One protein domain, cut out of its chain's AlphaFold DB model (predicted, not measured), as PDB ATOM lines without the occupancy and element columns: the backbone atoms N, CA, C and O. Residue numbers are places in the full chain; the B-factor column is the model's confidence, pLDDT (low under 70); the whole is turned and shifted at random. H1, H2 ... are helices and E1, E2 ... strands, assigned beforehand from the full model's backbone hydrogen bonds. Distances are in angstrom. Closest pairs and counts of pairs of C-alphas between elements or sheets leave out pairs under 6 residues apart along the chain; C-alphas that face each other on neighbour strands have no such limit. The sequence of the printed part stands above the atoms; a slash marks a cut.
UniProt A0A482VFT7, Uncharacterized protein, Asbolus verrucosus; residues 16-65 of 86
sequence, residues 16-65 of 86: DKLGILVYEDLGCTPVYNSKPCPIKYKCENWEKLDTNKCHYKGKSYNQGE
ATOM      1  N   ASP A  16       7.062  46.107  13.295       66.69
ATOM      2  CA  ASP A  16       8.503  46.218  13.436       66.69
ATOM      3  C   ASP A  16       8.970  45.291  14.564       66.69
ATOM      4  O   ASP A  16       8.740  45.562  15.739       66.69
ATOM      5  N   LYS A  17       9.593  44.169  14.196       64.38
ATOM      6  CA  LYS A  17      10.120  43.189  15.149       64.38
ATOM      7  C   LYS A  17      11.412  43.663  15.808       64.38
ATOM      8  O   LYS A  17      11.835  43.062  16.790       64.38
ATOM      9  N   LEU A  18      12.024  44.735  15.302       56.50
ATOM     10  CA  LEU A  18      13.312  45.235  15.779       56.50
ATOM     11  C   LEU A  18      13.179  45.993  17.114       56.50
ATOM     12  O   LEU A  18      14.149  46.063  17.859       56.50
ATOM     13  N   GLY A  19      11.979  46.486  17.457       54.16
ATOM     14  CA  GLY A  19      11.663  47.115  18.754       54.16
ATOM     15  C   GLY A  19      10.910  46.223  19.757       54.16
ATOM     16  O   GLY A  19      10.711  46.620  20.903       54.16
ATOM     17  N   ILE A  20      10.491  45.023  19.340       58.06
ATOM     18  CA  ILE A  20       9.760  44.054  20.176       58.06
ATOM     19  C   ILE A  20      10.687  43.416  21.228       58.06
ATOM     20  O   ILE A  20      10.263  43.178  22.358       58.06
ATOM     21  N   LEU A  21      11.963  43.231  20.876       64.25
ATOM     22  CA  LEU A  21      12.954  42.515  21.683       64.25
ATOM     23  C   LEU A  21      13.124  43.100  23.086       64.25
ATOM     24  O   LEU A  21      13.131  42.353  24.052       64.25
ATOM     25  N   VAL A  22      13.177  44.428  23.228       74.88
ATOM     26  CA  VAL A  22      13.433  45.055  24.536       74.88
ATOM     27  C   VAL A  22      12.291  44.786  25.513       74.88
ATOM     28  O   VAL A  22      12.525  44.375  26.644       74.88
ATOM     29  N   TYR A  23      11.042  44.989  25.091       79.12
ATOM     30  CA  TYR A  23       9.893  44.762  25.969       79.12
ATOM     31  C   TYR A  23       9.718  43.275  26.298       79.12
ATOM     32  O   TYR A  23       9.377  42.947  27.431       79.12
ATOM     33  N   GLU A  24       9.987  42.379  25.348       76.94
ATOM     34  CA  GLU A  24       9.966  40.931  25.587       76.94
ATOM     35  C   GLU A  24      11.091  40.476  26.526       76.94
ATOM     36  O   GLU A  24      10.837  39.692  27.441       76.94
ATOM     37  N   ASP A  25      12.301  41.021  26.382       75.44
ATOM     38  CA  ASP A  25      13.448  40.730  27.254       75.44
ATOM     39  C   ASP A  25      13.201  41.161  28.704       75.44
ATOM     40  O   ASP A  25      13.719  40.551  29.642       75.44
ATOM     41  N   LEU A  26      12.375  42.188  28.893       79.38
ATOM     42  CA  LEU A  26      11.914  42.664  30.198       79.38
ATOM     43  C   LEU A  26      10.704  41.876  30.730       79.38
ATOM     44  O   LEU A  26      10.202  42.171  31.818       79.38
ATOM     45  N   GLY A  27      10.215  40.886  29.979       78.88
ATOM     46  CA  GLY A  27       9.046  40.080  30.329       78.88
ATOM     47  C   GLY A  27       7.717  40.831  30.212       78.88
ATOM     48  O   GLY A  27       6.727  40.437  30.832       78.88
ATOM     49  N   CYS A  28       7.673  41.929  29.458       85.25
ATOM     50  CA  CYS A  28       6.438  42.659  29.210       85.25
ATOM     51  C   CYS A  28       5.563  41.928  28.189       85.25
ATOM     52  O   CYS A  28       6.042  41.315  27.239       85.25
ATOM     53  N   THR A  29       4.246  42.057  28.343       86.69
ATOM     54  CA  THR A  29       3.274  41.411  27.453       86.69
ATOM     55  C   THR A  29       2.666  42.415  26.474       86.69
ATOM     56  O   THR A  29       2.228  43.491  26.900       86.69
ATOM     57  N   PRO A  30       2.621  42.111  25.165       86.75
ATOM     58  CA  PRO A  30       1.982  42.983  24.188       86.75
ATOM     59  C   PRO A  30       0.466  43.019  24.395       86.75
ATOM     60  O   PRO A  30      -0.181  41.994  24.612       86.75
ATOM     61  N   VAL A  31      -0.120  44.207  24.277       89.69
ATOM     62  CA  VAL A  31      -1.569  44.418  24.294       89.69
ATOM     63  C   VAL A  31      -2.008  44.879  22.913       89.69
ATOM     64  O   VAL A  31      -1.545  45.902  22.408       89.69
ATOM     65  N   TYR A  32      -2.937  44.131  22.327       87.31
ATOM     66  CA  TYR A  32      -3.461  44.359  20.985       87.31
ATOM     67  C   TYR A  32      -4.856  44.983  21.028       87.31
ATOM     68  O   TYR A  32      -5.577  44.895  22.022       87.31
ATOM     69  N   ASN A  33      -5.242  45.600  19.916       86.00
ATOM     70  CA  ASN A  33      -6.638  45.877  19.592       86.00
ATOM     71  C   ASN A  33      -7.017  45.087  18.326       86.00
ATOM     72  O   ASN A  33      -6.397  44.076  18.022       86.00
ATOM     73  N   SER A  34      -8.008  45.542  17.558       85.00
ATOM     74  CA  SER A  34      -8.402  44.914  16.286       85.00
ATOM     75  C   SER A  34      -7.330  44.961  15.181       85.00
ATOM     76  O   SER A  34      -7.594  44.510  14.070       85.00
ATOM     77  N   LYS A  35      -6.148  45.538  15.440       83.12
ATOM     78  CA  LYS A  35      -5.013  45.590  14.512       83.12
ATOM     79  C   LYS A  35      -3.987  44.496  14.844       83.12
ATOM     80  O   LYS A  35      -3.838  44.135  16.008       83.12
ATOM     81  N   PRO A  36      -3.217  44.029  13.846       79.38
ATOM     82  CA  PRO A  36      -2.216  42.974  14.032       79.38
ATOM     83  C   PRO A  36      -1.014  43.391  14.893       79.38
ATOM     84  O   PRO A  36      -0.243  42.528  15.299       79.38
ATOM     85  N   CYS A  37      -0.842  44.686  15.177       83.19
ATOM     86  CA  CYS A  37       0.290  45.196  15.942       83.19
ATOM     87  C   CYS A  37      -0.095  45.634  17.353       83.19
ATOM     88  O   CYS A  37      -1.188  46.179  17.550       83.19
ATOM     89  N   PRO A  38       0.805  45.423  18.331       84.31
ATOM     90  CA  PRO A  38       0.551  45.827  19.699       84.31
ATOM     91  C   PRO A  38       0.460  47.348  19.789       84.31
ATOM     92  O   PRO A  38       1.234  48.078  19.172       84.31
ATOM     93  N   ILE A  39      -0.502  47.827  20.572       86.06
ATOM     94  CA  ILE A  39      -0.713  49.258  20.820       86.06
ATOM     95  C   ILE A  39      -0.038  49.735  22.107       86.06
ATOM     96  O   ILE A  39       0.118  50.936  22.306       86.06
ATOM     97  N   LYS A  40       0.325  48.807  22.999       86.88
ATOM     98  CA  LYS A  40       1.081  49.048  24.238       86.88
ATOM     99  C   LYS A  40       1.653  47.734  24.771       86.88
ATOM    100  O   LYS A  40       1.217  46.664  24.352       86.88
ATOM    101  N   TYR A  41       2.554  47.822  25.744       86.31
ATOM    102  CA  TYR A  41       3.080  46.679  26.488       86.31
ATOM    103  C   TYR A  41       2.756  46.825  27.975       86.31
ATOM    104  O   TYR A  41       2.842  47.920  28.532       86.31
ATOM    105  N   LYS A  42       2.353  45.727  28.618       88.06
ATOM    106  CA  LYS A  42       2.114  45.665  30.062       88.06
ATOM    107  C   LYS A  42       3.328  45.033  30.739       88.06
ATOM    108  O   LYS A  42       3.609  43.858  30.518       88.06
ATOM    109  N   CYS A  43       4.016  45.810  31.570       84.50
ATOM    110  CA  CYS A  43       5.220  45.396  32.288       84.50
ATOM    111  C   CYS A  43       4.935  45.306  33.795       84.50
ATOM    112  O   CYS A  43       5.152  46.262  34.534       84.50
ATOM    113  N   GLU A  44       4.413  44.174  34.266       80.19
ATOM    114  CA  GLU A  44       3.954  44.034  35.664       80.19
ATOM    115  C   GLU A  44       5.091  44.032  36.696       80.19
ATOM    116  O   GLU A  44       4.867  44.327  37.866       80.19
ATOM    117  N   ASN A  45       6.316  43.720  36.270       72.88
ATOM    118  CA  ASN A  45       7.483  43.634  37.148       72.88
ATOM    119  C   ASN A  45       8.477  44.786  36.957       72.88
ATOM    120  O   ASN A  45       9.546  44.749  37.556       72.88
ATOM    121  N   TRP A  46       8.132  45.808  36.165       71.69
ATOM    122  CA  TRP A  46       9.044  46.917  35.860       71.69
ATOM    123  C   TRP A  46       9.496  47.668  37.117       71.69
ATOM    124  O   TRP A  46      10.682  47.912  37.297       71.69
ATOM    125  N   GLU A  47       8.571  47.949  38.037       69.69
ATOM    126  CA  GLU A  47       8.870  48.641  39.302       69.69
ATOM    127  C   GLU A  47       9.779  47.835  40.244       69.69
ATOM    128  O   GLU A  47      10.341  48.384  41.186       69.69
ATOM    129  N   LYS A  48       9.930  46.526  40.000       71.88
ATOM    130  CA  LYS A  48      10.787  45.630  40.788       71.88
ATOM    131  C   LYS A  48      12.174  45.446  40.174       71.88
ATOM    132  O   LYS A  48      13.002  44.756  40.768       71.88
ATOM    133  N   LEU A  49      12.422  46.001  38.986       77.56
ATOM    134  CA  LEU A  49      13.725  45.904  38.342       77.56
ATOM    135  C   LEU A  49      14.723  46.778  39.099       77.56
ATOM    136  O   LEU A  49      14.584  47.995  39.176       77.56
ATOM    137  N   ASP A  50      15.746  46.139  39.658       83.38
ATOM    138  CA  ASP A  50      16.863  46.836  40.288       83.38
ATOM    139  C   ASP A  50      17.641  47.614  39.222       83.38
ATOM    140  O   ASP A  50      18.232  47.016  38.321       83.38
ATOM    141  N   THR A  51      17.650  48.942  39.327       82.12
ATOM    142  CA  THR A  51      18.336  49.834  38.383       82.12
ATOM    143  C   THR A  51      19.859  49.714  38.439       82.12
ATOM    144  O   THR A  51      20.541  50.222  37.555       82.12
ATOM    145  N   ASN A  52      20.410  49.049  39.462       84.31
ATOM    146  CA  ASN A  52      21.847  48.784  39.579       84.31
ATOM    147  C   ASN A  52      22.278  47.485  38.886       84.31
ATOM    148  O   ASN A  52      23.461  47.136  38.922       84.31
ATOM    149  N   LYS A  53      21.333  46.756  38.285       87.94
ATOM    150  CA  LYS A  53      21.566  45.493  37.584       87.94
ATOM    151  C   LYS A  53      21.160  45.613  36.126       87.94
ATOM    152  O   LYS A  53      20.239  46.351  35.784       87.94
ATOM    153  N   CYS A  54      21.820  44.841  35.273       86.50
ATOM    154  CA  CYS A  54      21.371  44.682  33.898       86.50
ATOM    155  C   CYS A  54      20.299  43.600  33.849       86.50
ATOM    156  O   CYS A  54      20.449  42.555  34.479       86.50
ATOM    157  N   HIS A  55      19.236  43.832  33.085       83.75
ATOM    158  CA  HIS A  55      18.172  42.852  32.879       83.75
ATOM    159  C   HIS A  55      18.191  42.416  31.423       83.75
ATOM    160  O   HIS A  55      18.052  43.247  30.530       83.75
ATOM    161  N   TYR A  56      18.403  41.125  31.192       81.81
ATOM    162  CA  TYR A  56      18.483  40.542  29.858       81.81
ATOM    163  C   TYR A  56      17.746  39.205  29.833       81.81
ATOM    164  O   TYR A  56      17.980  38.358  30.698       81.81
ATOM    165  N   LYS A  57      16.837  39.018  28.865       79.06
ATOM    166  CA  LYS A  57      16.014  37.803  28.701       79.06
ATOM    167  C   LYS A  57      15.381  37.307  30.016       79.06
ATOM    168  O   LYS A  57      15.436  36.120  30.344       79.06
ATOM    169  N   GLY A  58      14.827  38.226  30.808       78.12
ATOM    170  CA  GLY A  58      14.175  37.932  32.090       78.12
ATOM    171  C   GLY A  58      15.112  37.567  33.250       78.12
ATOM    172  O   GLY A  58      14.629  37.168  34.310       78.12
ATOM    173  N   LYS A  59      16.434  37.691  33.081       83.50
ATOM    174  CA  LYS A  59      17.437  37.472  34.134       83.50
ATOM    175  C   LYS A  59      18.118  38.778  34.517       83.50
ATOM    176  O   LYS A  59      18.336  39.640  33.672       83.50
ATOM    177  N   SER A  60      18.485  38.891  35.789       87.56
ATOM    178  CA  SER A  60      19.250  40.023  36.310       87.56
ATOM    179  C   SER A  60      20.716  39.645  36.470       87.56
ATOM    180  O   SER A  60      21.021  38.603  37.045       87.56
ATOM    181  N   TYR A  61      21.596  40.529  36.021       89.12
ATOM    182  CA  TYR A  61      23.044  40.374  36.026       89.12
ATOM    183  C   TYR A  61      23.668  41.483  36.864       89.12
ATOM    184  O   TYR A  61      23.262  42.649  36.781       89.12
ATOM    185  N   ASN A  62      24.644  41.126  37.692       91.25
ATOM    186  CA  ASN A  62      25.393  42.098  38.478       91.25
ATOM    187  C   ASN A  62      26.405  42.835  37.598       91.25
ATOM    188  O   ASN A  62      26.794  42.361  36.534       91.25
ATOM    189  N   GLN A  63      26.875  43.992  38.058       88.81
ATOM    190  CA  GLN A  63      27.935  44.709  37.356       88.81
ATOM    191  C   GLN A  63      29.180  43.819  37.186       88.81
ATOM    192  O   GLN A  63      29.670  43.236  38.151       88.81
ATOM    193  N   GLY A  64      29.706  43.768  35.964       87.56
ATOM    194  CA  GLY A  64      30.852  42.948  35.577       87.56
ATOM    195  C   GLY A  64      30.504  41.493  35.261       87.56
ATOM    196  O   GLY A  64      31.382  40.759  34.827       87.56
ATOM    197  N   GLU A  65      29.253  41.070  35.459       91.31
ATOM    198  CA  GLU A  65      28.814  39.715  35.128       91.31
ATOM    199  C   GLU A  65      28.690  39.554  33.608       91.31
ATOM    200  O   GLU A  65      28.061  40.371  32.927       91.31
TER     201      GLU A  65
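What this domain is: This is residues 16 to 65 of the 86 residues of an uncharacterized protein of Asbolus verrucosus (UniProt A0A482VFT7). Two small two-stranded hairpins sit toward opposite ends of a loose, drawn-out model, with one short helix between them and a long link leading from one hairpin to the other. The hairpin of E1 and E2 lies toward one end, that of E3 and E4 toward the other, and H1 comes near both with few close pairs of C-alphas. The printed part has 50 residues, with one named helix and four named strands in the order H1, E1, E2, E3, E4, and each hairpin is an antiparallel sheet of two strands. The class is mixed, helices and strands, though 21 residues, under half of the printed part, are in named elements. The whole is loose, with a radius of gyration of the C-alphas of 12.8 A, and its spans of 43 by 22 by 12 A make an outline that is only just flat.

Where its parts are: Start at C-alpha 16 at (8.503, 46.218, 13.436), where the printed part begins, and go to C-alpha 20 at (9.760, 44.054, 20.176). There H1 begins; it holds residues 20 to 25 and measures 8.6 A from first to last C-alpha. After residues 26 to 28, find E1 at residues 29 to 32, 9.8 A long. Pass residues 33 to 37 and you reach E2, residues 38 to 42, the longest strand by residues, at 10.5 A. Residues 43 to 53 then hold no named element, though residues 46 to 48 are a helical run too short to bear a name. E3 follows at residues 54 to 56, 6.5 A long. E4 holds residues 59 to 61, is 6.6 A long, and ends at C-alpha 61 at (23.044, 40.374, 36.026).

How they stand to each other: Begin with H1, whose centre is the nearest to the mean of the C-alphas, 4.5 A from it. Every O i to N i+4 pair within H1 is within hydrogen-bond range. Look from H1 to E1: the closest C-alphas are those of Tyr 23 and Thr 29, 7.6 A apart. From H1 to E2 they are those of Tyr 23 and Tyr 41, 7.1 A apart. On E3, the C-alpha of Tyr 56 is 5.7 A from that of Asp 25, the closest pair of H1 and E3. H1 and E4 are apart. E1 and E2 form a hairpin of antiparallel neighbours, with 146 degrees between their N-to-C directions. Find N 31 and O 40 within hydrogen-bond range at 2.8 A, and N 29 and O 42 at 2.9 A. C-alphas 30 and 41 face each other at 4.5 A. E3 and E4 form the other hairpin, antiparallel at 147 degrees. Here N 61 and O 54 are within hydrogen-bond range at 2.8 A, and N 56 and O 59 at 2.9 A. C-alphas 55 and 60 face each other at 4.6 A. Between the hairpins, E1 and E3 are apart, for instance, and so are E2 and E4.

The domain as a whole: The two C-alphas farthest apart are those of Ser 34 and Gly 64, 43.8 A from each other. From the first printed C-alpha, that of Asp 16, to the last, that of Glu 65, the distance is 30.4 A. The printed part has no cut. The link from E2 to E3, 11 residues, is long; the links H1 to E1, E1 to E2 and E3 to E4 are tight. The mean pLDDT of the printed part is 80.1, and confidence is low, under 70, at residues 16 to 21 and at residue 47.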